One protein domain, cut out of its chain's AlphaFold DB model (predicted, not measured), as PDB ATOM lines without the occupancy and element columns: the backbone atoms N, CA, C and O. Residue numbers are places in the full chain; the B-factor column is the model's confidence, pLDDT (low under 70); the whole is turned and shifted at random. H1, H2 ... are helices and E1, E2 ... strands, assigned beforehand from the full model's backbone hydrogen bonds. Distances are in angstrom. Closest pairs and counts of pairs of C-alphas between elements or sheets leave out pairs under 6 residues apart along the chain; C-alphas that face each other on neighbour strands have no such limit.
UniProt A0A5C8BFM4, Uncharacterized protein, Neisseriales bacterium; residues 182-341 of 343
ATOM      1  N   ALA A 182     -10.472 -55.018  -9.753       71.19
ATOM      2  CA  ALA A 182     -10.530 -54.841  -8.305       71.19
ATOM      3  C   ALA A 182      -9.607 -53.694  -7.859       71.19
ATOM      4  O   ALA A 182      -8.661 -53.348  -8.567       71.19
ATOM      5  N   VAL A 183      -9.870 -53.128  -6.676       63.59
ATOM      6  CA  VAL A 183      -9.048 -52.059  -6.072       63.59
ATOM      7  C   VAL A 183      -7.608 -52.533  -5.837       63.59
ATOM      8  O   VAL A 183      -6.665 -51.822  -6.177       63.59
ATOM      9  N   ASP A 184      -7.447 -53.762  -5.339       59.47
ATOM     10  CA  ASP A 184      -6.154 -54.324  -4.915       59.47
ATOM     11  C   ASP A 184      -5.340 -54.948  -6.058       59.47
ATOM     12  O   ASP A 184      -4.300 -55.563  -5.834       59.47
ATOM     13  N   ASP A 185      -5.802 -54.812  -7.304       69.75
ATOM     14  CA  ASP A 185      -5.107 -55.389  -8.454       69.75
ATOM     15  C   ASP A 185      -3.717 -54.743  -8.650       69.75
ATOM     16  O   ASP A 185      -2.782 -55.397  -9.103       69.75
ATOM     17  N   GLY A 186      -3.523 -53.487  -8.227       64.62
ATOM     18  CA  GLY A 186      -2.188 -52.912  -7.986       64.62
ATOM     19  C   GLY A 186      -1.260 -52.794  -9.211       64.62
ATOM     20  O   GLY A 186      -0.090 -52.423  -9.076       64.62
ATOM     21  N   ARG A 187      -1.750 -53.146 -10.405       80.81
ATOM     22  CA  ARG A 187      -1.005 -53.186 -11.667       80.81
ATOM     23  C   ARG A 187      -1.207 -51.895 -12.449       80.81
ATOM     24  O   ARG A 187      -2.317 -51.377 -12.536       80.81
ATOM     25  N   SER A 188      -0.140 -51.402 -13.075       86.19
ATOM     26  CA  SER A 188      -0.229 -50.389 -14.132       86.19
ATOM     27  C   SER A 188      -0.456 -51.041 -15.503       86.19
ATOM     28  O   SER A 188      -0.232 -52.247 -15.651       86.19
ATOM     29  N   PRO A 189      -0.834 -50.274 -16.542       87.38
ATOM     30  CA  PRO A 189      -0.952 -50.792 -17.903       87.38
ATOM     31  C   PRO A 189       0.333 -51.450 -18.423       87.38
ATOM     32  O   PRO A 189       0.276 -52.458 -19.117       87.38
ATOM     33  N   ASN A 190       1.511 -50.947 -18.036       87.38
ATOM     34  CA  ASN A 190       2.788 -51.551 -18.429       87.38
ATOM     35  C   ASN A 190       3.074 -52.893 -17.726       87.38
ATOM     36  O   ASN A 190       3.978 -53.611 -18.144       87.38
ATOM     37  N   MET A 191       2.315 -53.249 -16.683       84.44
ATOM     38  CA  MET A 191       2.427 -54.515 -15.943       84.44
ATOM     39  C   MET A 191       1.443 -55.592 -16.442       84.44
ATOM     40  O   MET A 191       1.229 -56.599 -15.757       84.44
ATOM     41  N   GLN A 192       0.805 -55.387 -17.600       77.12
ATOM     42  CA  GLN A 192      -0.097 -56.371 -18.207       77.12
ATOM     43  C   GLN A 192       0.604 -57.716 -18.434       77.12
ATOM     44  O   GLN A 192       1.715 -57.776 -18.955       77.12
ATOM     45  N   ARG A 193      -0.057 -58.811 -18.027       63.03
ATOM     46  CA  ARG A 193       0.483 -60.184 -18.119       63.03
ATOM     47  C   ARG A 193      -0.223 -61.060 -19.164       63.03
ATOM     48  O   ARG A 193       0.297 -62.112 -19.515       63.03
ATOM     49  N   SER A 194      -1.395 -60.646 -19.641       61.09
ATOM     50  CA  SER A 194      -2.232 -61.357 -20.620       61.09
ATOM     51  C   SER A 194      -3.208 -60.395 -21.311       61.09
ATOM     52  O   SER A 194      -3.464 -59.310 -20.788       61.09
ATOM     53  N   ALA A 195      -3.794 -60.818 -22.433       55.62
ATOM     54  CA  ALA A 195      -4.954 -60.149 -23.023       55.62
ATOM     55  C   ALA A 195      -6.197 -60.272 -22.102       55.62
ATOM     56  O   ALA A 195      -6.272 -61.170 -21.262       55.62
ATOM     57  N   GLY A 196      -7.159 -59.373 -22.258       59.12
ATOM     58  CA  GLY A 196      -8.338 -59.088 -21.438       59.12
ATOM     59  C   GLY A 196      -8.161 -58.115 -20.255       59.12
ATOM     60  O   GLY A 196      -9.162 -57.722 -19.660       59.12
ATOM     61  N   ASN A 197      -6.945 -57.741 -19.842       70.56
ATOM     62  CA  ASN A 197      -6.695 -57.307 -18.452       70.56
ATOM     63  C   ASN A 197      -7.277 -55.937 -18.075       70.56
ATOM     64  O   ASN A 197      -7.559 -55.714 -16.901       70.56
ATOM     65  N   PHE A 198      -7.444 -55.028 -19.040       77.94
ATOM     66  CA  PHE A 198      -7.861 -53.644 -18.772       77.94
ATOM     67  C   PHE A 198      -9.125 -53.207 -19.516       77.94
ATOM     68  O   PHE A 198      -9.468 -52.024 -19.546       77.94
ATOM     69  N   GLN A 199      -9.845 -54.155 -20.106       77.12
ATOM     70  CA  GLN A 199     -11.117 -53.930 -20.785       77.12
ATOM     71  C   GLN A 199     -12.233 -54.632 -20.006       77.12
ATOM     72  O   GLN A 199     -12.918 -55.517 -20.505       77.12
ATOM     73  N   ASN A 200     -12.421 -54.213 -18.750       77.75
ATOM     74  CA  ASN A 200     -13.383 -54.782 -17.792       77.75
ATOM     75  C   ASN A 200     -14.876 -54.534 -18.139       77.75
ATOM     76  O   ASN A 200     -15.742 -54.683 -17.279       77.75
ATOM     77  N   GLY A 201     -15.185 -54.086 -19.361       80.62
ATOM     78  CA  GLY A 201     -16.535 -53.740 -19.825       80.62
ATOM     79  C   GLY A 201     -17.112 -52.427 -19.277       80.62
ATOM     80  O   GLY A 201     -18.134 -51.966 -19.775       80.62
ATOM     81  N   MET A 202     -16.470 -51.809 -18.284       84.06
ATOM     82  CA  MET A 202     -16.910 -50.559 -17.649       84.06
ATOM     83  C   MET A 202     -15.931 -49.396 -17.853       84.06
ATOM     84  O   MET A 202     -16.301 -48.240 -17.641       84.06
ATOM     85  N   ALA A 203     -14.699 -49.692 -18.262       90.62
ATOM     86  CA  ALA A 203     -13.675 -48.702 -18.532       90.62
ATOM     87  C   ALA A 203     -14.021 -47.891 -19.791       90.62
ATOM     88  O   ALA A 203     -14.266 -48.473 -20.852       90.62
ATOM     89  N   PRO A 204     -14.014 -46.550 -19.730       93.31
ATOM     90  CA  PRO A 204     -14.262 -45.738 -20.903       93.31
ATOM     91  C   PRO A 204     -13.073 -45.766 -21.868       93.31
ATOM     92  O   PRO A 204     -11.907 -45.733 -21.474       93.31
ATOM     93  N   GLY A 205     -13.370 -45.751 -23.165       94.12
ATOM     94  CA  GLY A 205     -12.347 -45.572 -24.190       94.12
ATOM     95  C   GLY A 205     -11.306 -46.696 -24.265       94.12
ATOM     96  O   GLY A 205     -11.558 -47.844 -23.908       94.12
ATOM     97  N   LYS A 206     -10.132 -46.368 -24.804       93.94
ATOM     98  CA  LYS A 206      -8.972 -47.272 -24.902       93.94
ATOM     99  C   LYS A 206      -7.763 -46.662 -24.217       93.94
ATOM    100  O   LYS A 206      -7.653 -45.436 -24.187       93.94
ATOM    101  N   LEU A 207      -6.857 -47.496 -23.709       94.94
ATOM    102  CA  LEU A 207      -5.583 -46.996 -23.201       94.94
ATOM    103  C   LEU A 207      -4.752 -46.369 -24.329       94.94
ATOM    104  O   LEU A 207      -4.805 -46.802 -25.484       94.94
ATOM    105  N   LEU A 208      -4.007 -45.329 -23.974       96.69
ATOM    106  CA  LEU A 208      -3.114 -44.606 -24.867       96.69
ATOM    107  C   LEU A 208      -1.699 -45.192 -24.790       96.69
ATOM    108  O   LEU A 208      -1.155 -45.397 -23.700       96.69
ATOM    109  N   CYS A 209      -1.096 -45.424 -25.949       96.19
ATOM    110  CA  CYS A 209       0.309 -45.769 -26.086       96.19
ATOM    111  C   CYS A 209       1.185 -44.517 -26.004       96.19
ATOM    112  O   CYS A 209       0.740 -43.401 -26.275       96.19
ATOM    113  N   ARG A 210       2.456 -44.688 -25.643       95.31
ATOM    114  CA  ARG A 210       3.393 -43.571 -25.492       95.31
ATOM    115  C   ARG A 210       3.598 -42.788 -26.796       95.31
ATOM    116  O   ARG A 210       3.755 -41.575 -26.756       95.31
ATOM    117  N   ASP A 211       3.546 -43.465 -27.939       94.88
ATOM    118  CA  ASP A 211       3.602 -42.853 -29.278       94.88
ATOM    119  C   ASP A 211       2.305 -42.144 -29.720       94.88
ATOM    120  O   ASP A 211       2.217 -41.653 -30.847       94.88
ATOM    121  N   GLY A 212       1.287 -42.099 -28.858       95.25
ATOM    122  CA  GLY A 212       0.002 -41.459 -29.127       95.25
ATOM    123  C   GLY A 212      -1.020 -42.322 -29.860       95.25
ATOM    124  O   GLY A 212      -2.165 -41.883 -30.025       95.25
ATOM    125  N   SER A 213      -0.653 -43.536 -30.274       95.81
ATOM    126  CA  SER A 213      -1.610 -44.509 -30.796       95.81
ATOM    127  C   SER A 213      -2.510 -45.057 -29.684       95.81
ATOM    128  O   SER A 213      -2.194 -44.988 -28.496       95.81
ATOM    129  N   LEU A 214      -3.679 -45.573 -30.059       94.69
ATOM    130  CA  LEU A 214      -4.536 -46.305 -29.129       94.69
ATOM    131  C   LEU A 214      -4.085 -47.752 -29.057       94.69
ATOM    132  O   LEU A 214      -3.719 -48.322 -30.085       94.69
ATOM    133  N   GLU A 215      -4.208 -48.354 -27.877       91.56
ATOM    134  CA  GLU A 215      -3.884 -49.765 -27.707       91.56
ATOM    135  C   GLU A 215      -4.621 -50.640 -28.736       91.56
ATOM    136  O   GLU A 215      -5.817 -50.463 -29.040       91.56
ATOM    137  N   GLN A 216      -3.891 -51.617 -29.265       88.81
ATOM    138  CA  GLN A 216      -4.416 -52.601 -30.201       88.81
ATOM    139  C   GLN A 216      -4.165 -53.983 -29.634       88.81
ATOM    140  O   GLN A 216      -3.030 -54.318 -29.307       88.81
ATOM    141  N   ASN A 217      -5.236 -54.768 -29.499       83.25
ATOM    142  CA  ASN A 217      -5.187 -56.093 -28.880       83.25
ATOM    143  C   ASN A 217      -4.442 -56.073 -27.535       83.25
ATOM    144  O   ASN A 217      -3.669 -56.978 -27.244       83.25
ATOM    145  N   GLU A 218      -4.666 -55.003 -26.760       79.25
ATOM    146  CA  GLU A 218      -4.087 -54.810 -25.425       79.25
ATOM    147  C   GLU A 218      -2.563 -54.830 -25.418       79.25
ATOM    148  O   GLU A 218      -1.897 -55.436 -24.583       79.25
ATOM    149  N   SER A 219      -2.004 -54.162 -26.417       85.81
ATOM    150  CA  SER A 219      -0.580 -53.945 -26.512       85.81
ATOM    151  C   SER A 219      -0.293 -52.559 -27.063       85.81
ATOM    152  O   SER A 219      -1.027 -52.019 -27.901       85.81
ATOM    153  N   CYS A 220       0.814 -52.009 -26.579       90.12
ATOM    154  CA  CYS A 220       1.435 -50.794 -27.064       90.12
ATOM    155  C   CYS A 220       2.911 -51.086 -27.325       90.12
ATOM    156  O   CYS A 220       3.675 -51.313 -26.388       90.12
ATOM    157  N   THR A 221       3.332 -51.038 -28.589       86.81
ATOM    158  CA  THR A 221       4.726 -51.311 -28.987       86.81
ATOM    159  C   THR A 221       5.718 -50.363 -28.308       86.81
ATOM    160  O   THR A 221       6.805 -50.772 -27.912       86.81
ATOM    161  N   SER A 222       5.331 -49.097 -28.134       87.12
ATOM    162  CA  SER A 222       6.118 -48.054 -27.463       87.12
ATOM    163  C   SER A 222       5.959 -48.038 -25.933       87.12
ATOM    164  O   SER A 222       6.502 -47.155 -25.265       87.12
ATOM    165  N   GLY A 223       5.230 -49.009 -25.374       91.31
ATOM    166  CA  GLY A 223       4.731 -48.972 -24.004       91.31
ATOM    167  C   GLY A 223       3.506 -48.068 -23.859       91.31
ATOM    168  O   GLY A 223       3.162 -47.281 -24.745       91.31
ATOM    169  N   TYR A 224       2.820 -48.193 -22.732       94.88
ATOM    170  CA  TYR A 224       1.672 -47.357 -22.403       94.88
ATOM    171  C   TYR A 224       2.100 -45.969 -21.927       94.88
ATOM    172  O   TYR A 224       3.189 -45.788 -21.375       94.88
ATOM    173  N   PHE A 225       1.205 -44.993 -22.086       97.06
ATOM    174  CA  PHE A 225       1.361 -43.646 -21.546       97.06
ATOM    175  C   PHE A 225       1.261 -43.667 -20.010       97.06
ATOM    176  O   PHE A 225       0.191 -43.482 -19.433       97.06
ATOM    177  N   SER A 226       2.377 -43.950 -19.342       95.12
ATOM    178  CA  SER A 226       2.474 -44.156 -17.895       95.12
ATOM    179  C   SER A 226       3.880 -43.806 -17.408       95.12
ATOM    180  O   SER A 226       4.846 -43.959 -18.158       95.12
ATOM    181  N   THR A 227       4.015 -43.371 -16.153       93.38
ATOM    182  CA  THR A 227       5.327 -43.242 -15.496       93.38
ATOM    183  C   THR A 227       5.790 -44.536 -14.825       93.38
ATOM    184  O   THR A 227       6.930 -44.624 -14.368       93.38
ATOM    185  N   ILE A 228       4.921 -45.549 -14.765       88.94
ATOM    186  CA  ILE A 228       5.171 -46.824 -14.095       88.94
ATOM    187  C   ILE A 228       5.664 -47.843 -15.123       88.94
ATOM    188  O   ILE A 228       4.995 -48.091 -16.125       88.94
ATOM    189  N   ASP A 229       6.823 -48.448 -14.877       89.75
ATOM    190  CA  ASP A 229       7.388 -49.485 -15.735       89.75
ATOM    191  C   ASP A 229       6.726 -50.860 -15.540       89.75
ATOM    192  O   ASP A 229       5.821 -51.054 -14.725       89.75
ATOM    193  N   LYS A 230       7.197 -51.846 -16.307       87.75
ATOM    194  CA  LYS A 230       6.705 -53.231 -16.268       87.75
ATOM    195  C   LYS A 230       6.879 -53.938 -14.918       87.75
ATOM    196  O   LYS A 230       6.242 -54.963 -14.689       87.75
ATOM    197  N   ASN A 231       7.743 -53.417 -14.047       84.88
ATOM    198  CA  ASN A 231       8.006 -53.956 -12.717       84.88
ATOM    199  C   ASN A 231       7.206 -53.220 -11.631       84.88
ATOM    200  O   ASN A 231       7.332 -53.564 -10.460       84.88
ATOM    201  N   GLY A 232       6.401 -52.215 -11.993       80.38
ATOM    202  CA  GLY A 232       5.666 -51.396 -11.031       80.38
ATOM    203  C   GLY A 232       6.478 -50.240 -10.447       80.38
ATOM    204  O   GLY A 232       6.046 -49.625  -9.473       80.38
ATOM    205  N   LEU A 233       7.636 -49.898 -11.016       83.69
ATOM    206  CA  LEU A 233       8.472 -48.807 -10.512       83.69
ATOM    207  C   LEU A 233       8.228 -47.514 -11.302       83.69
ATOM    208  O   LEU A 233       8.101 -47.533 -12.526       83.69
ATOM    209  N   LYS A 234       8.199 -46.366 -10.615       84.31
ATOM    210  CA  LYS A 234       8.008 -45.027 -11.215       84.31
ATOM    211  C   LYS A 234       9.295 -44.497 -11.863       84.31
ATOM    212  O   LYS A 234       9.869 -43.508 -11.414       84.31
ATOM    213  N   THR A 235       9.790 -45.201 -12.876       88.69
ATOM    214  CA  THR A 235      11.085 -44.933 -13.530       88.69
ATOM    215  C   THR A 235      10.942 -44.242 -14.885       88.69
ATOM    216  O   THR A 235      11.890 -43.601 -15.347       88.69
ATOM    217  N   ILE A 236       9.770 -44.321 -15.524       91.81
ATOM    218  CA  ILE A 236       9.542 -43.732 -16.846       91.81
ATOM    219  C   ILE A 236       9.316 -42.225 -16.696       91.81
ATOM    220  O   ILE A 236       8.387 -41.783 -16.024       91.81
ATOM    221  N   GLN A 237      10.152 -41.436 -17.372       92.75
ATOM    222  CA  GLN A 237       9.992 -39.986 -17.474       92.75
ATOM    223  C   GLN A 237       9.269 -39.630 -18.776       92.75
ATOM    224  O   GLN A 237       9.727 -39.978 -19.871       92.75
ATOM    225  N   LEU A 238       8.141 -38.938 -18.635       94.38
ATOM    226  CA  LEU A 238       7.374 -38.380 -19.743       94.38
ATOM    227  C   LEU A 238       7.831 -36.942 -20.017       94.38
ATOM    228  O   LEU A 238       8.227 -36.211 -19.110       94.38
ATOM    229  N   THR A 239       7.799 -36.556 -21.284       92.56
ATOM    230  CA  THR A 239       8.315 -35.285 -21.800       92.56
ATOM    231  C   THR A 239       7.214 -34.490 -22.495       92.56
ATOM    232  O   THR A 239       6.153 -35.027 -22.808       92.56
ATOM    233  N   ASP A 240       7.483 -33.228 -22.834       90.00
ATOM    234  CA  ASP A 240       6.564 -32.423 -23.654       90.00
ATOM    235  C   ASP A 240       6.235 -33.064 -25.009       90.00
ATOM    236  O   ASP A 240       5.133 -32.869 -25.521       90.00
ATOM    237  N   LYS A 241       7.145 -33.872 -25.572       92.25
ATOM    238  CA  LYS A 241       6.869 -34.649 -26.786       92.25
ATOM    239  C   LYS A 241       5.805 -35.716 -26.533       92.25
ATOM    240  O   LYS A 241       4.928 -35.889 -27.368       92.25
ATOM    241  N   ASP A 242       5.871 -36.393 -25.388       95.75
ATOM    242  CA  ASP A 242       4.848 -37.362 -24.996       95.75
ATOM    243  C   ASP A 242       3.507 -36.626 -24.788       95.75
ATOM    244  O   ASP A 242       2.504 -36.982 -25.398       95.75
ATOM    245  N   TYR A 243       3.486 -35.524 -24.026       95.50
ATOM    246  CA  TYR A 243       2.258 -34.750 -23.768       95.50
ATOM    247  C   TYR A 243       1.599 -34.177 -25.032       95.50
ATOM    248  O   TYR A 243       0.383 -33.995 -25.047       95.50
ATOM    249  N   ALA A 244       2.358 -33.937 -26.106       94.06
ATOM    250  CA  ALA A 244       1.814 -33.501 -27.393       94.06
ATOM    251  C   ALA A 244       0.904 -34.548 -28.067       94.06
ATOM    252  O   ALA A 244       0.139 -34.200 -28.963       94.06
ATOM    253  N   HIS A 245       0.962 -35.813 -27.639       96.12
ATOM    254  CA  HIS A 245       0.065 -36.867 -28.108       96.12
ATOM    255  C   HIS A 245      -1.294 -36.888 -27.396       96.12
ATOM    256  O   HIS A 245      -2.184 -37.631 -27.821       96.12
ATOM    257  N   LEU A 246      -1.462 -36.124 -26.313       97.75
ATOM    258  CA  LEU A 246      -2.709 -36.052 -25.557       97.75
ATOM    259  C   LEU A 246      -3.727 -35.149 -26.256       97.75
ATOM    260  O   LEU A 246      -3.406 -34.066 -26.739       97.75
ATOM    261  N   ASN A 247      -4.986 -35.569 -26.217       97.62
ATOM    262  CA  ASN A 247      -6.120 -34.809 -26.712       97.62
ATOM    263  C   ASN A 247      -6.932 -34.253 -25.548       97.62
ATOM    264  O   ASN A 247      -7.039 -34.871 -24.488       97.62
ATOM    265  N   ALA A 248      -7.541 -33.084 -25.753       97.81
ATOM    266  CA  ALA A 248      -8.522 -32.563 -24.812       97.81
ATOM    267  C   ALA A 248      -9.593 -33.627 -24.529       97.81
ATOM    268  O   ALA A 248     -10.105 -34.259 -25.454       97.81
ATOM    269  N   GLY A 249      -9.904 -33.835 -23.255       98.00
ATOM    270  CA  GLY A 249     -10.809 -34.884 -22.807       98.00
ATOM    271  C   GLY A 249     -10.124 -36.169 -22.357       98.00
ATOM    272  O   GLY A 249     -10.728 -36.883 -21.565       98.00
ATOM    273  N   ASP A 250      -8.888 -36.471 -22.772       98.69
ATOM    274  CA  ASP A 250      -8.209 -37.698 -22.332       98.69
ATOM    275  C   ASP A 250      -8.253 -37.831 -20.794       98.69
ATOM    276  O   ASP A 250      -7.942 -36.889 -20.056       98.69
ATOM    277  N   LEU A 251      -8.693 -39.002 -20.325       98.00
ATOM    278  CA  LEU A 251      -8.826 -39.317 -18.906       98.00
ATOM    279  C   LEU A 251      -7.494 -39.829 -18.383       98.00
ATOM    280  O   LEU A 251      -6.956 -40.814 -18.893       98.00
ATOM    281  N   MET A 252      -6.976 -39.169 -17.360       96.88
ATOM    282  CA  MET A 252      -5.689 -39.472 -16.758       96.88
ATOM    283  C   MET A 252      -5.888 -39.974 -15.335       96.88
ATOM    284  O   MET A 252      -6.720 -39.455 -14.591       96.88
ATOM    285  N   TYR A 253      -5.092 -40.967 -14.957       93.38
ATOM    286  CA  TYR A 253      -5.182 -41.607 -13.651       93.38
ATOM    287  C   TYR A 253      -3.868 -41.455 -12.893       93.38
ATOM    288  O   TYR A 253      -2.789 -41.565 -13.479       93.38
ATOM    289  N   VAL A 254      -3.954 -41.222 -11.586       86.94
ATOM    290  CA  VAL A 254      -2.804 -41.182 -10.679       86.94
ATOM    291  C   VAL A 254      -2.612 -42.546 -10.034       86.94
ATOM    292  O   VAL A 254      -3.564 -43.131  -9.520       86.94
ATOM    293  N   GLY A 255      -1.372 -43.027 -10.039       79.31
ATOM    294  CA  GLY A 255      -0.947 -44.224  -9.328       79.31
ATOM    295  C   GLY A 255      -0.211 -43.859  -8.045       79.31
ATOM    296  O   GLY A 255       0.823 -43.182  -8.092       79.31
ATOM    297  N   ALA A 256      -0.692 -44.339  -6.904       71.69
ATOM    298  CA  ALA A 256       0.023 -44.257  -5.636       71.69
ATOM    299  C   ALA A 256       0.601 -45.622  -5.274       71.69
ATOM    300  O   ALA A 256      -0.022 -46.652  -5.516       71.69
ATOM    301  N   THR A 257       1.793 -45.620  -4.686       65.81
ATOM    302  CA  THR A 257       2.389 -46.846  -4.163       65.81
ATOM    303  C   THR A 257       1.632 -47.235  -2.900       65.81
ATOM    304  O   THR A 257       1.458 -46.407  -2.008       65.81
ATOM    305  N   GLN A 258       1.142 -48.468  -2.846       58.62
ATOM    306  CA  GLN A 258       0.467 -48.987  -1.670       58.62
ATOM    307  C   GLN A 258       1.511 -49.319  -0.599       58.62
ATOM    308  O   GLN A 258       2.593 -49.843  -0.881       58.62
ATOM    309  N   HIS A 259       1.183 -48.972   0.639       52.78
ATOM    310  CA  HIS A 259       1.982 -49.292   1.811       52.78
ATOM    311  C   HIS A 259       1.261 -50.383   2.609       52.78
ATOM    312  O   HIS A 259       0.031 -50.390   2.672       52.78
ATOM    313  N   ASP A 260       2.010 -51.321   3.183       51.38
ATOM    314  CA  ASP A 260       1.473 -52.312   4.112       51.38
ATOM    315  C   ASP A 260       1.087 -51.668   5.462       51.38
ATOM    316  O   ASP A 260       1.289 -50.473   5.690       51.38
ATOM    317  N   PHE A 261       0.537 -52.463   6.386       48.69
ATOM    318  CA  PHE A 261       0.142 -51.986   7.721       48.69
ATOM    319  C   PHE A 261       1.312 -51.440   8.562       48.69
ATOM    320  O   PHE A 261       1.073 -50.755   9.553       48.69
ATOM    321  N   ASN A 262       2.560 -51.710   8.164       44.06
ATOM    322  CA  ASN A 262       3.773 -51.195   8.797       44.06
ATOM    323  C   ASN A 262       4.336 -49.958   8.069       44.06
ATOM    324  O   ASN A 262       5.392 -49.450   8.447       44.06
ATOM    325  N   GLY A 263       3.658 -49.469   7.026       44.41
ATOM    326  CA  GLY A 263       4.097 -48.334   6.220       44.41
ATOM    327  C   GLY A 263       5.163 -48.672   5.171       44.41
ATOM    328  O   GLY A 263       5.685 -47.763   4.523       44.41
ATOM    329  N   LEU A 264       5.495 -49.949   4.958       46.62
ATOM    330  CA  LEU A 264       6.458 -50.371   3.940       46.62
ATOM    331  C   LEU A 264       5.775 -50.461   2.577       46.62
ATOM    332  O   LEU A 264       4.697 -51.032   2.444       46.62
ATOM    333  N   ALA A 265       6.406 -49.906   1.541       55.88
ATOM    334  CA  ALA A 265       5.898 -50.015   0.178       55.88
ATOM    335  C   ALA A 265       5.838 -51.494  -0.242       55.88
ATOM    336  O   ALA A 265       6.867 -52.168  -0.285       55.88
ATOM    337  N   ASN A 266       4.650 -51.992  -0.589       55.41
ATOM    338  CA  ASN A 266       4.455 -53.392  -0.984       55.41
ATOM    339  C   ASN A 266       4.731 -53.637  -2.488       55.41
ATOM    340  O   ASN A 266       4.531 -54.740  -2.992       55.41
ATOM    341  N   GLY A 267       5.173 -52.602  -3.214       57.19
ATOM    342  CA  GLY A 267       5.472 -52.648  -4.649       57.19
ATOM    343  C   GLY A 267       4.246 -52.599  -5.570       57.19
ATOM    344  O   GLY A 267       4.412 -52.574  -6.789       57.19
ATOM    345  N   GLN A 268       3.027 -52.551  -5.027       61.28
ATOM    346  CA  GLN A 268       1.796 -52.397  -5.799       61.28
ATOM    347  C   GLN A 268       1.473 -50.913  -5.997       61.28
ATOM    348  O   GLN A 268       1.691 -50.090  -5.107       61.28
ATOM    349  N   ASN A 269       0.953 -50.553  -7.173       66.88
ATOM    350  CA  ASN A 269       0.439 -49.212  -7.433       66.88
ATOM    351  C   ASN A 269      -1.073 -49.265  -7.611       66.88
ATOM    352  O   ASN A 269      -1.572 -49.819  -8.588       66.88
ATOM    353  N   ILE A 270      -1.795 -48.642  -6.690       72.62
ATOM    354  CA  ILE A 270      -3.245 -48.500  -6.780       72.62
ATOM    355  C   ILE A 270      -3.600 -47.200  -7.497       72.62
ATOM    356  O   ILE A 270      -2.866 -46.210  -7.426       72.62
ATOM    357  N   VAL A 271      -4.733 -47.200  -8.195       80.75
ATOM    358  CA  VAL A 271      -5.274 -45.979  -8.794       80.75
ATOM    359  C   VAL A 271      -5.995 -45.189  -7.713       80.75
ATOM    360  O   VAL A 271      -6.938 -45.697  -7.113       80.75
ATOM    361  N   THR A 272      -5.562 -43.953  -7.474       78.62
ATOM    362  CA  THR A 272      -6.075 -43.131  -6.365       78.62
ATOM    363  C   THR A 272      -6.777 -41.860  -6.798       78.62
ATOM    364  O   THR A 272      -7.462 -41.252  -5.985       78.62
ATOM    365  N   HIS A 273      -6.576 -41.415  -8.039       84.88
ATOM    366  CA  HIS A 273      -7.137 -40.145  -8.499       84.88
ATOM    367  C   HIS A 273      -7.361 -40.117 -10.011       84.88
ATOM    368  O   HIS A 273      -6.592 -40.733 -10.751       84.88
ATOM    369  N   ALA A 274      -8.390 -39.404 -10.466       91.25
ATOM    370  CA  ALA A 274      -8.737 -39.250 -11.878       91.25
ATOM    371  C   ALA A 274      -8.891 -37.770 -12.243       91.25
ATOM    372  O   ALA A 274      -9.450 -36.985 -11.487       91.25
ATOM    373  N   TYR A 275      -8.402 -37.376 -13.413       94.69
ATOM    374  CA  TYR A 275      -8.499 -36.001 -13.901       94.69
ATOM    375  C   TYR A 275      -8.550 -35.978 -15.428       94.69
ATOM    376  O   TYR A 275      -8.277 -36.978 -16.094       94.69
ATOM    377  N   MET A 276      -8.924 -34.835 -15.996       97.94
ATOM    378  CA  MET A 276      -9.107 -34.682 -17.435       97.94
ATOM    379  C   MET A 276      -8.083 -33.718 -18.032       97.94
ATOM    380  O   MET A 276      -7.874 -32.608 -17.533       97.94
ATOM    381  N   TRP A 277      -7.468 -34.124 -19.142       98.31
ATOM    382  CA  TRP A 277      -6.542 -33.285 -19.895       98.31
ATOM    383  C   TRP A 277      -7.275 -32.191 -20.679       98.31
ATOM    384  O   TRP A 277      -8.278 -32.461 -21.343       98.31
ATOM    385  N   THR A 278      -6.766 -30.952 -20.658       97.69
ATOM    386  CA  THR A 278      -7.393 -29.843 -21.410       97.69
ATOM    387  C   THR A 278      -6.768 -29.572 -22.773       97.69
ATOM    388  O   THR A 278      -7.409 -28.944 -23.614       97.69
ATOM    389  N   GLY A 279      -5.507 -29.958 -22.982       95.69
ATOM    390  CA  GLY A 279      -4.705 -29.499 -24.122       95.69
ATOM    391  C   GLY A 279      -4.359 -28.002 -24.097       95.69
ATOM    392  O   GLY A 279      -3.801 -27.493 -25.065       95.69
ATOM    393  N   LYS A 280      -4.676 -27.279 -23.014       95.81
ATOM    394  CA  LYS A 280      -4.393 -25.847 -22.862       95.81
ATOM    395  C   LYS A 280      -3.203 -25.612 -21.942       95.81
ATOM    396  O   LYS A 280      -2.911 -26.410 -21.052       95.81
ATOM    397  N   LYS A 281      -2.543 -24.469 -22.139       95.44
ATOM    398  CA  LYS A 281      -1.487 -23.961 -21.256       95.44
ATOM    399  C   LYS A 281      -1.959 -22.738 -20.478       95.44
ATOM    400  O   LYS A 281      -2.853 -22.021 -20.927       95.44
ATOM    401  N   ILE A 282      -1.330 -22.481 -19.336       95.81
ATOM    402  CA  ILE A 282      -1.535 -21.261 -18.556       95.81
ATOM    403  C   ILE A 282      -0.994 -20.061 -19.343       95.81
ATOM    404  O   ILE A 282       0.155 -20.081 -19.794       95.81
ATOM    405  N   GLY A 283      -1.803 -19.013 -19.487       95.88
ATOM    406  CA  GLY A 283      -1.445 -17.771 -20.175       95.88
ATOM    407  C   GLY A 283      -2.671 -16.967 -20.622       95.88
ATOM    408  O   GLY A 283      -3.793 -17.291 -20.248       95.88
ATOM    409  N   ASN A 284      -2.458 -15.918 -21.421       93.19
ATOM    410  CA  ASN A 284      -3.499 -14.956 -21.823       93.19
ATOM    411  C   ASN A 284      -3.876 -15.022 -23.319       93.19
ATOM    412  O   ASN A 284      -4.603 -14.165 -23.814       93.19
ATOM    413  N   GLY A 285      -3.355 -15.998 -24.065       91.12
ATOM    414  CA  GLY A 285      -3.677 -16.213 -25.478       91.12
ATOM    415  C   GLY A 285      -5.041 -16.878 -25.710       91.12
ATOM    416  O   GLY A 285      -5.639 -17.446 -24.802       91.12
ATOM    417  N   ILE A 286      -5.497 -16.879 -26.968       82.12
ATOM    418  CA  ILE A 286      -6.835 -17.357 -27.381       82.12
ATOM    419  C   ILE A 286      -7.142 -18.823 -27.011       82.12
ATOM    420  O   ILE A 286      -8.296 -19.178 -26.799       82.12
ATOM    421  N   ASN A 287      -6.109 -19.658 -26.870       86.69
ATOM    422  CA  ASN A 287      -6.211 -21.071 -26.481       86.69
ATOM    423  C   ASN A 287      -5.541 -21.363 -25.127       86.69
ATOM    424  O   ASN A 287      -5.121 -22.489 -24.859       86.69
ATOM    425  N   GLN A 288      -5.403 -20.344 -24.280       93.81
ATOM    426  CA  GLN A 288      -4.784 -20.451 -22.963       93.81
ATOM    427  C   GLN A 288      -5.808 -20.218 -21.853       93.81
ATOM    428  O   GLN A 288      -6.909 -19.721 -22.089       93.81
ATOM    429  N   VAL A 289      -5.452 -20.633 -20.642       93.69
ATOM    430  CA  VAL A 289      -6.254 -20.397 -19.439       93.69
ATOM    431  C   VAL A 289      -5.534 -19.359 -18.575       93.69
ATOM    432  O   VAL A 289      -4.377 -19.597 -18.209       93.69
ATOM    433  N   PRO A 290      -6.169 -18.223 -18.241       92.81
ATOM    434  CA  PRO A 290      -5.551 -17.205 -17.403       92.81
ATOM    435  C   PRO A 290      -5.131 -17.765 -16.045       92.81
ATOM    436  O   PRO A 290      -5.885 -18.486 -15.396       92.81
ATOM    437  N   ILE A 291      -3.942 -17.384 -15.575       88.12
ATOM    438  CA  ILE A 291      -3.420 -17.838 -14.275       88.12
ATOM    439  C   ILE A 291      -4.342 -17.469 -13.100       88.12
ATOM    440  O   ILE A 291      -4.367 -18.170 -12.092       88.12
ATOM    441  N   SER A 292      -5.128 -16.396 -13.238       85.19
ATOM    442  CA  SER A 292      -6.079 -15.922 -12.227       85.19
ATOM    443  C   SER A 292      -7.217 -16.899 -11.940       85.19
ATOM    444  O   SER A 292      -7.818 -16.807 -10.876       85.19
ATOM    445  N   ILE A 293      -7.502 -17.833 -12.852       85.12
ATOM    446  CA  ILE A 293      -8.550 -18.845 -12.669       85.12
ATOM    447  C   ILE A 293      -7.984 -20.247 -12.424       85.12
ATOM    448  O   ILE A 293      -8.745 -21.204 -12.396       85.12
ATOM    449  N   ILE A 294      -6.662 -20.384 -12.259       86.31
ATOM    450  CA  ILE A 294      -6.031 -21.661 -11.910       86.31
ATOM    451  C   ILE A 294      -6.027 -21.808 -10.394       86.31
ATOM    452  O   ILE A 294      -5.330 -21.067  -9.699       86.31
ATOM    453  N   ALA A 295      -6.767 -22.784  -9.879       78.50
ATOM    454  CA  ALA A 295      -6.807 -23.061  -8.456       78.50
ATOM    455  C   ALA A 295      -5.436 -23.492  -7.910       78.50
ATOM    456  O   ALA A 295      -4.698 -24.246  -8.559       78.50
ATOM    457  N   PRO A 296      -5.089 -23.053  -6.686       70.62
ATOM    458  CA  PRO A 296      -3.876 -23.487  -6.022       70.62
ATOM    459  C   PRO A 296      -3.978 -24.956  -5.606       70.62
ATOM    460  O   PRO A 296      -5.049 -25.468  -5.289       70.62
ATOM    461  N   HIS A 297      -2.825 -25.606  -5.514       61.44
ATOM    462  CA  HIS A 297      -2.662 -26.867  -4.799       61.44
ATOM    463  C   HIS A 297      -2.359 -26.564  -3.332       61.44
ATOM    464  O   HIS A 297      -1.266 -26.112  -3.010       61.44
ATOM    465  N   LYS A 298      -3.330 -26.735  -2.433       57.31
ATOM    466  CA  LYS A 298      -3.131 -26.672  -0.970       57.31
ATOM    467  C   LYS A 298      -3.629 -27.992  -0.346       57.31
ATOM    468  O   LYS A 298      -4.149 -28.816  -1.083       57.31
ATOM    469  N   PRO A 299      -3.418 -28.286   0.951       43.97
ATOM    470  CA  PRO A 299      -2.689 -27.513   1.960       43.97
ATOM    471  C   PRO A 299      -1.159 -27.640   1.884       43.97
ATOM    472  O   PRO A 299      -0.472 -26.874   2.549       43.97
ATOM    473  N   TYR A 300      -0.608 -28.518   1.046       43.09
ATOM    474  CA  TYR A 300       0.839 -28.725   0.946       43.09
ATOM    475  C   TYR A 300       1.439 -27.887  -0.185       43.09
ATOM    476  O   TYR A 300       1.649 -28.366  -1.298       43.09
ATOM    477  N   GLU A 301       1.709 -26.615   0.108       39.91
ATOM    478  CA  GLU A 301       2.615 -25.792  -0.698       39.91
ATOM    479  C   GLU A 301       4.020 -26.412  -0.650       39.91
ATOM    480  O   GLU A 301       4.850 -26.068   0.182       39.91
ATOM    481  N   GLN A 302       4.290 -27.357  -1.547       47.41
ATOM    482  CA  GLN A 302       5.626 -27.477  -2.109       47.41
ATOM    483  C   GLN A 302       5.673 -26.530  -3.311       47.41
ATOM    484  O   GLN A 302       4.772 -26.556  -4.152       47.41
ATOM    485  N   ASP A 303       6.723 -25.713  -3.422       55.44
ATOM    486  CA  ASP A 303       6.938 -24.758  -4.527       55.44
ATOM    487  C   ASP A 303       6.754 -25.372  -5.934       55.44
ATOM    488  O   ASP A 303       6.489 -24.672  -6.911       55.44
ATOM    489  N   SER A 304       6.831 -26.702  -6.035       58.78
ATOM    490  CA  SER A 304       6.714 -27.496  -7.256       58.78
ATOM    491  C   SER A 304       5.329 -27.504  -7.924       58.78
ATOM    492  O   SER A 304       5.237 -27.958  -9.068       58.78
ATOM    493  N   CYS A 305       4.267 -27.025  -7.261       66.69
ATOM    494  CA  CYS A 305       2.901 -26.977  -7.814       66.69
ATOM    495  C   CYS A 305       2.273 -25.576  -7.844       66.69
ATOM    496  O   CYS A 305       1.058 -25.438  -8.012       66.69
ATOM    497  N   LYS A 306       3.089 -24.519  -7.739       80.12
ATOM    498  CA  LYS A 306       2.621 -23.151  -7.983       80.12
ATOM    499  C   LYS A 306       2.293 -22.967  -9.477       80.12
ATOM    500  O   LYS A 306       3.149 -23.281 -10.307       80.12
ATOM    501  N   PRO A 307       1.105 -22.438  -9.834       86.69
ATOM    502  CA  PRO A 307       0.764 -22.130 -11.219       86.69
ATOM    503  C   PRO A 307       1.750 -21.138 -11.847       86.69
ATOM    504  O   PRO A 307       2.096 -20.125 -11.238       86.69
ATOM    505  N   GLN A 308       2.190 -21.421 -13.070       90.19
ATOM    506  CA  GLN A 308       3.111 -20.598 -13.853       90.19
ATOM    507  C   GLN A 308       2.715 -20.611 -15.331       90.19
ATOM    508  O   GLN A 308       2.233 -21.618 -15.851       90.19
ATOM    509  N   ALA A 309       2.941 -19.493 -16.025       93.00
ATOM    510  CA  ALA A 309       2.690 -19.398 -17.460       93.00
ATOM    511  C   ALA A 309       3.451 -20.492 -18.233       93.00
ATOM    512  O   ALA A 309       4.595 -20.813 -17.920       93.00
ATOM    513  N   GLY A 310       2.804 -21.074 -19.243       92.31
ATOM    514  CA  GLY A 310       3.370 -22.149 -20.062       92.31
ATOM    515  C   GLY A 310       3.191 -23.566 -19.505       92.31
ATOM    516  O   GLY A 310       3.340 -24.515 -20.276       92.31
ATOM    517  N   GLN A 311       2.809 -23.732 -18.232       92.62
ATOM    518  CA  GLN A 311       2.413 -25.041 -17.702       92.62
ATOM    519  C   GLN A 311       1.120 -25.524 -18.360       92.62
ATOM    520  O   GLN A 311       0.245 -24.725 -18.697       92.62
ATOM    521  N   TRP A 312       0.990 -26.839 -18.521       95.50
ATOM    522  CA  TRP A 312      -0.253 -27.456 -18.970       95.50
ATOM    523  C   TRP A 312      -1.354 -27.324 -17.915       95.50
ATOM    524  O   TRP A 312      -1.080 -27.238 -16.717       95.50
ATOM    525  N   VAL A 313      -2.603 -27.311 -18.370       96.00
ATOM    526  CA  VAL A 313      -3.789 -27.204 -17.520       96.00
ATOM    527  C   VAL A 313      -4.560 -28.513 -17.554       96.00
ATOM    528  O   VAL A 313      -4.760 -29.116 -18.612       96.00
ATOM    529  N   ILE A 314      -5.037 -28.929 -16.393       96.19
ATOM    530  CA  ILE A 314      -5.962 -30.045 -16.228       96.19
ATOM    531  C   ILE A 314      -7.255 -29.548 -15.592       96.19
ATOM    532  O   ILE A 314      -7.299 -28.475 -14.984       96.19
ATOM    533  N   ILE A 315      -8.295 -30.351 -15.737       95.25
ATOM    534  CA  ILE A 315      -9.540 -30.214 -14.992       95.25
ATOM    535  C   ILE A 315      -9.565 -31.324 -13.958       95.25
ATOM    536  O   ILE A 315      -9.420 -32.499 -14.305       95.25
ATOM    537  N   ASP A 316      -9.731 -30.940 -12.700       88.75
ATOM    538  CA  ASP A 316      -9.625 -31.868 -11.587       88.75
ATOM    539  C   ASP A 316     -10.572 -31.497 -10.442       88.75
ATOM    540  O   ASP A 316     -10.714 -30.319 -10.106       88.75
ATOM    541  N   SER A 317     -11.172 -32.514  -9.823       82.50
ATOM    542  CA  SER A 317     -11.948 -32.392  -8.594       82.50
ATOM    543  C   SER A 317     -11.142 -32.940  -7.417       82.50
ATOM    544  O   SER A 317     -10.958 -34.145  -7.261       82.50
ATOM    545  N   THR A 318     -10.656 -32.030  -6.577       72.88
ATOM    546  CA  THR A 318      -9.959 -32.347  -5.314       72.88
ATOM    547  C   THR A 318     -10.784 -31.820  -4.148       72.88
ATOM    548  O   THR A 318     -11.839 -31.253  -4.381       72.88
ATOM    549  N   TYR A 319     -10.282 -31.874  -2.914       62.97
ATOM    550  CA  TYR A 319     -10.948 -31.334  -1.719       62.97
ATOM    551  C   TYR A 319     -11.524 -29.896  -1.834       62.97
ATOM    552  O   TYR A 319     -12.354 -29.519  -1.012       62.97
ATOM    553  N   GLN A 320     -11.115 -29.082  -2.819       64.25
ATOM    554  CA  GLN A 320     -11.655 -27.728  -3.068       64.25
ATOM    555  C   GLN A 320     -12.770 -27.660  -4.123       64.25
ATOM    556  O   GLN A 320     -13.226 -26.567  -4.452       64.25
ATOM    557  N   GLY A 321     -13.165 -28.790  -4.698       71.62
ATOM    558  CA  GLY A 321     -14.088 -28.856  -5.828       71.62
ATOM    559  C   GLY A 321     -13.391 -29.043  -7.177       71.62
ATOM    560  O   GLY A 321     -12.155 -28.944  -7.278       71.62
ATOM    561  N   PRO A 322     -14.206 -29.292  -8.216       82.69
ATOM    562  CA  PRO A 322     -13.848 -29.103  -9.610       82.69
ATOM    563  C   PRO A 322     -13.242 -27.733  -9.887       82.69
ATOM    564  O   PRO A 322     -13.868 -26.701  -9.641       82.69
ATOM    565  N   ASP A 323     -12.043 -27.719 -10.456       86.06
ATOM    566  CA  ASP A 323     -11.403 -26.482 -10.888       86.06
ATOM    567  C   ASP A 323     -10.370 -26.729 -11.997       86.06
ATOM    568  O   ASP A 323      -9.978 -27.870 -12.280       86.06
ATOM    569  N   TYR A 324      -9.900 -25.643 -12.609       92.31
ATOM    570  CA  TYR A 324      -8.699 -25.663 -13.431       92.31
ATOM    571  C   TYR A 324      -7.473 -25.729 -12.533       92.31
ATOM    572  O   TYR A 324      -7.315 -24.926 -11.615       92.31
ATOM    573  N   ARG A 325      -6.557 -26.655 -12.817       88.69
ATOM    574  CA  ARG A 325      -5.317 -26.808 -12.047       88.69
ATOM    575  C   ARG A 325      -4.112 -26.873 -12.961       88.69
ATOM    576  O   ARG A 325      -4.186 -27.356 -14.091       88.69
ATOM    577  N   ALA A 326      -2.983 -26.397 -12.449       91.44
ATOM    578  CA  ALA A 326      -1.704 -26.591 -13.107       91.44
ATOM    579  C   ALA A 326      -1.339 -28.082 -13.088       91.44
ATOM    580  O   ALA A 326      -1.370 -28.731 -12.038       91.44
ATOM    581  N   PHE A 327      -0.957 -28.614 -14.243       92.19
ATOM    582  CA  PHE A 327      -0.329 -29.921 -14.349       92.19
ATOM    583  C   PHE A 327       1.117 -29.817 -13.855       92.19
ATOM    584  O   PHE A 327       2.019 -29.388 -14.576       92.19
ATOM    585  N   CYS A 328       1.313 -30.146 -12.581       84.12
ATOM    586  CA  CYS A 328       2.585 -30.011 -11.881       84.12
ATOM    587  C   CYS A 328       3.253 -31.364 -11.581       84.12
ATOM    588  O   CYS A 328       2.764 -32.424 -11.977       84.12
ATOM    589  N   SER A 329       4.371 -31.319 -10.843       77.25
ATOM    590  CA  SER A 329       5.228 -32.483 -10.579       77.25
ATOM    591  C   SER A 329       4.515 -33.665  -9.914       77.25
ATOM    592  O   SER A 329       4.873 -34.810 -10.179       77.25
ATOM    593  N   TYR A 330       3.495 -33.408  -9.089       80.62
ATOM    594  CA  TYR A 330       2.678 -34.469  -8.506       80.62
ATOM    595  C   TYR A 330       1.965 -35.279  -9.595       80.62
ATOM    596  O   TYR A 330       2.109 -36.496  -9.636       80.62
ATOM    597  N   TYR A 331       1.263 -34.633 -10.527       86.50
ATOM    598  CA  TYR A 331       0.580 -35.361 -11.594       86.50
ATOM    599  C   TYR A 331       1.566 -35.995 -12.562       86.50
ATOM    600  O   TYR A 331       1.448 -37.179 -12.857       86.50
ATOM    601  N   SER A 332       2.564 -35.233 -13.020       88.19
ATOM    602  CA  SER A 332       3.465 -35.690 -14.078       88.19
ATOM    603  C   SER A 332       4.337 -36.874 -13.676       88.19
ATOM    604  O   SER A 332       4.686 -37.665 -14.545       88.19
ATOM    605  N   LYS A 333       4.651 -37.037 -12.383       84.81
ATOM    606  CA  LYS A 333       5.445 -38.167 -11.866       84.81
ATOM    607  C   LYS A 333       4.615 -39.398 -11.519       84.81
ATOM    608  O   LYS A 333       5.173 -40.486 -11.377       84.81
ATOM    609  N   ASN A 334       3.302 -39.254 -11.372       85.25
ATOM    610  CA  ASN A 334       2.441 -40.311 -10.849       85.25
ATOM    611  C   ASN A 334       1.393 -40.788 -11.864       85.25
ATOM    612  O   ASN A 334       0.368 -41.321 -11.454       85.25
ATOM    613  N   ILE A 335       1.618 -40.623 -13.171       93.38
ATOM    614  CA  ILE A 335       0.669 -41.084 -14.194       93.38
ATOM    615  C   ILE A 335       0.627 -42.612 -14.194       93.38
ATOM    616  O   ILE A 335       1.566 -43.274 -14.629       93.38
ATOM    617  N   TRP A 336      -0.498 -43.168 -13.751       91.38
ATOM    618  CA  TRP A 336      -0.774 -44.595 -13.841       91.38
ATOM    619  C   TRP A 336      -1.026 -45.012 -15.288       91.38
ATOM    620  O   TRP A 336      -0.441 -45.983 -15.758       91.38
ATOM    621  N   GLY A 337      -1.848 -44.249 -16.004       94.81
ATOM    622  CA  GLY A 337      -2.247 -44.521 -17.378       94.81
ATOM    623  C   GLY A 337      -3.161 -43.424 -17.916       94.81
ATOM    624  O   GLY A 337      -3.671 -42.600 -17.151       94.81
ATOM    625  N   VAL A 338      -3.384 -43.436 -19.230       97.56
ATOM    626  CA  VAL A 338      -4.285 -42.504 -19.920       97.56
ATOM    627  C   VAL A 338      -5.269 -43.278 -20.782       97.56
ATOM    628  O   VAL A 338      -4.876 -44.216 -21.475       97.56
ATOM    629  N   ARG A 339      -6.541 -42.872 -20.762       97.31
ATOM    630  CA  ARG A 339      -7.600 -43.414 -21.614       97.31
ATOM    631  C   ARG A 339      -8.165 -42.353 -22.543       97.31
ATOM    632  O   ARG A 339      -8.620 -41.301 -22.097       97.31
ATOM    633  N   ARG A 340      -8.218 -42.679 -23.833       97.69
ATOM    634  CA  ARG A 340      -8.877 -41.867 -24.856       97.69
ATOM    635  C   ARG A 340     -10.293 -42.358 -25.090       97.69
ATOM    636  O   ARG A 340     -10.508 -43.457 -25.612       97.69
ATOM    637  N   VAL A 341     -11.251 -41.525 -24.706       97.06
ATOM    638  CA  VAL A 341     -12.684 -41.812 -24.846       97.06
ATOM    639  C   VAL A 341     -13.214 -41.304 -26.188       97.06
ATOM    640  O   VAL A 341     -13.908 -42.042 -26.883       97.06
TER     641      VAL A 341
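AT A GLANCE: This is residues 182 to 341 of the 343 residues of an uncharacterized protein of Neisseriales bacterium (UniProt A0A5C8BFM4). With little regular structure, the model is a strongly twisted antiparallel sheet, E4 E3 E2 E1 E5, with helix H2 over one face and unnamed stretches tied to edges E5 and E4. Of 160 residues printed, 55 are in named elements, mostly strand: H1 E1 E2 E3 E4 H2 E5. It is compact, with radius of gyration of the C-alphas 16.0 A and spans of 46 by 40 by 27 A.

HOW THE PARTS SIT: Look at E2, residues 265 to 282, which bends by 85 degrees at residue 279. Its O 273 is within hydrogen-bond range of N 254 of E1, residues 251 to 259, at 2.8 A. H2, residues 329 to 333, is on the sheet over E1, height 9.5 A.

IN THESE COORDINATES: Find C-alpha 265 at (5.898, -50.015, 0.178); E2 runs 35.1 A to C-alpha 282 at (-1.535, -21.261, -18.556). H1, E3, E4 and E5 are residues 240 to 243, 312 to 318, 321 to 326 and 335 to 340.

THE WHOLE: The printed part has no cut, one long link, E2 to E3, and 32 residues under pLDDT 70.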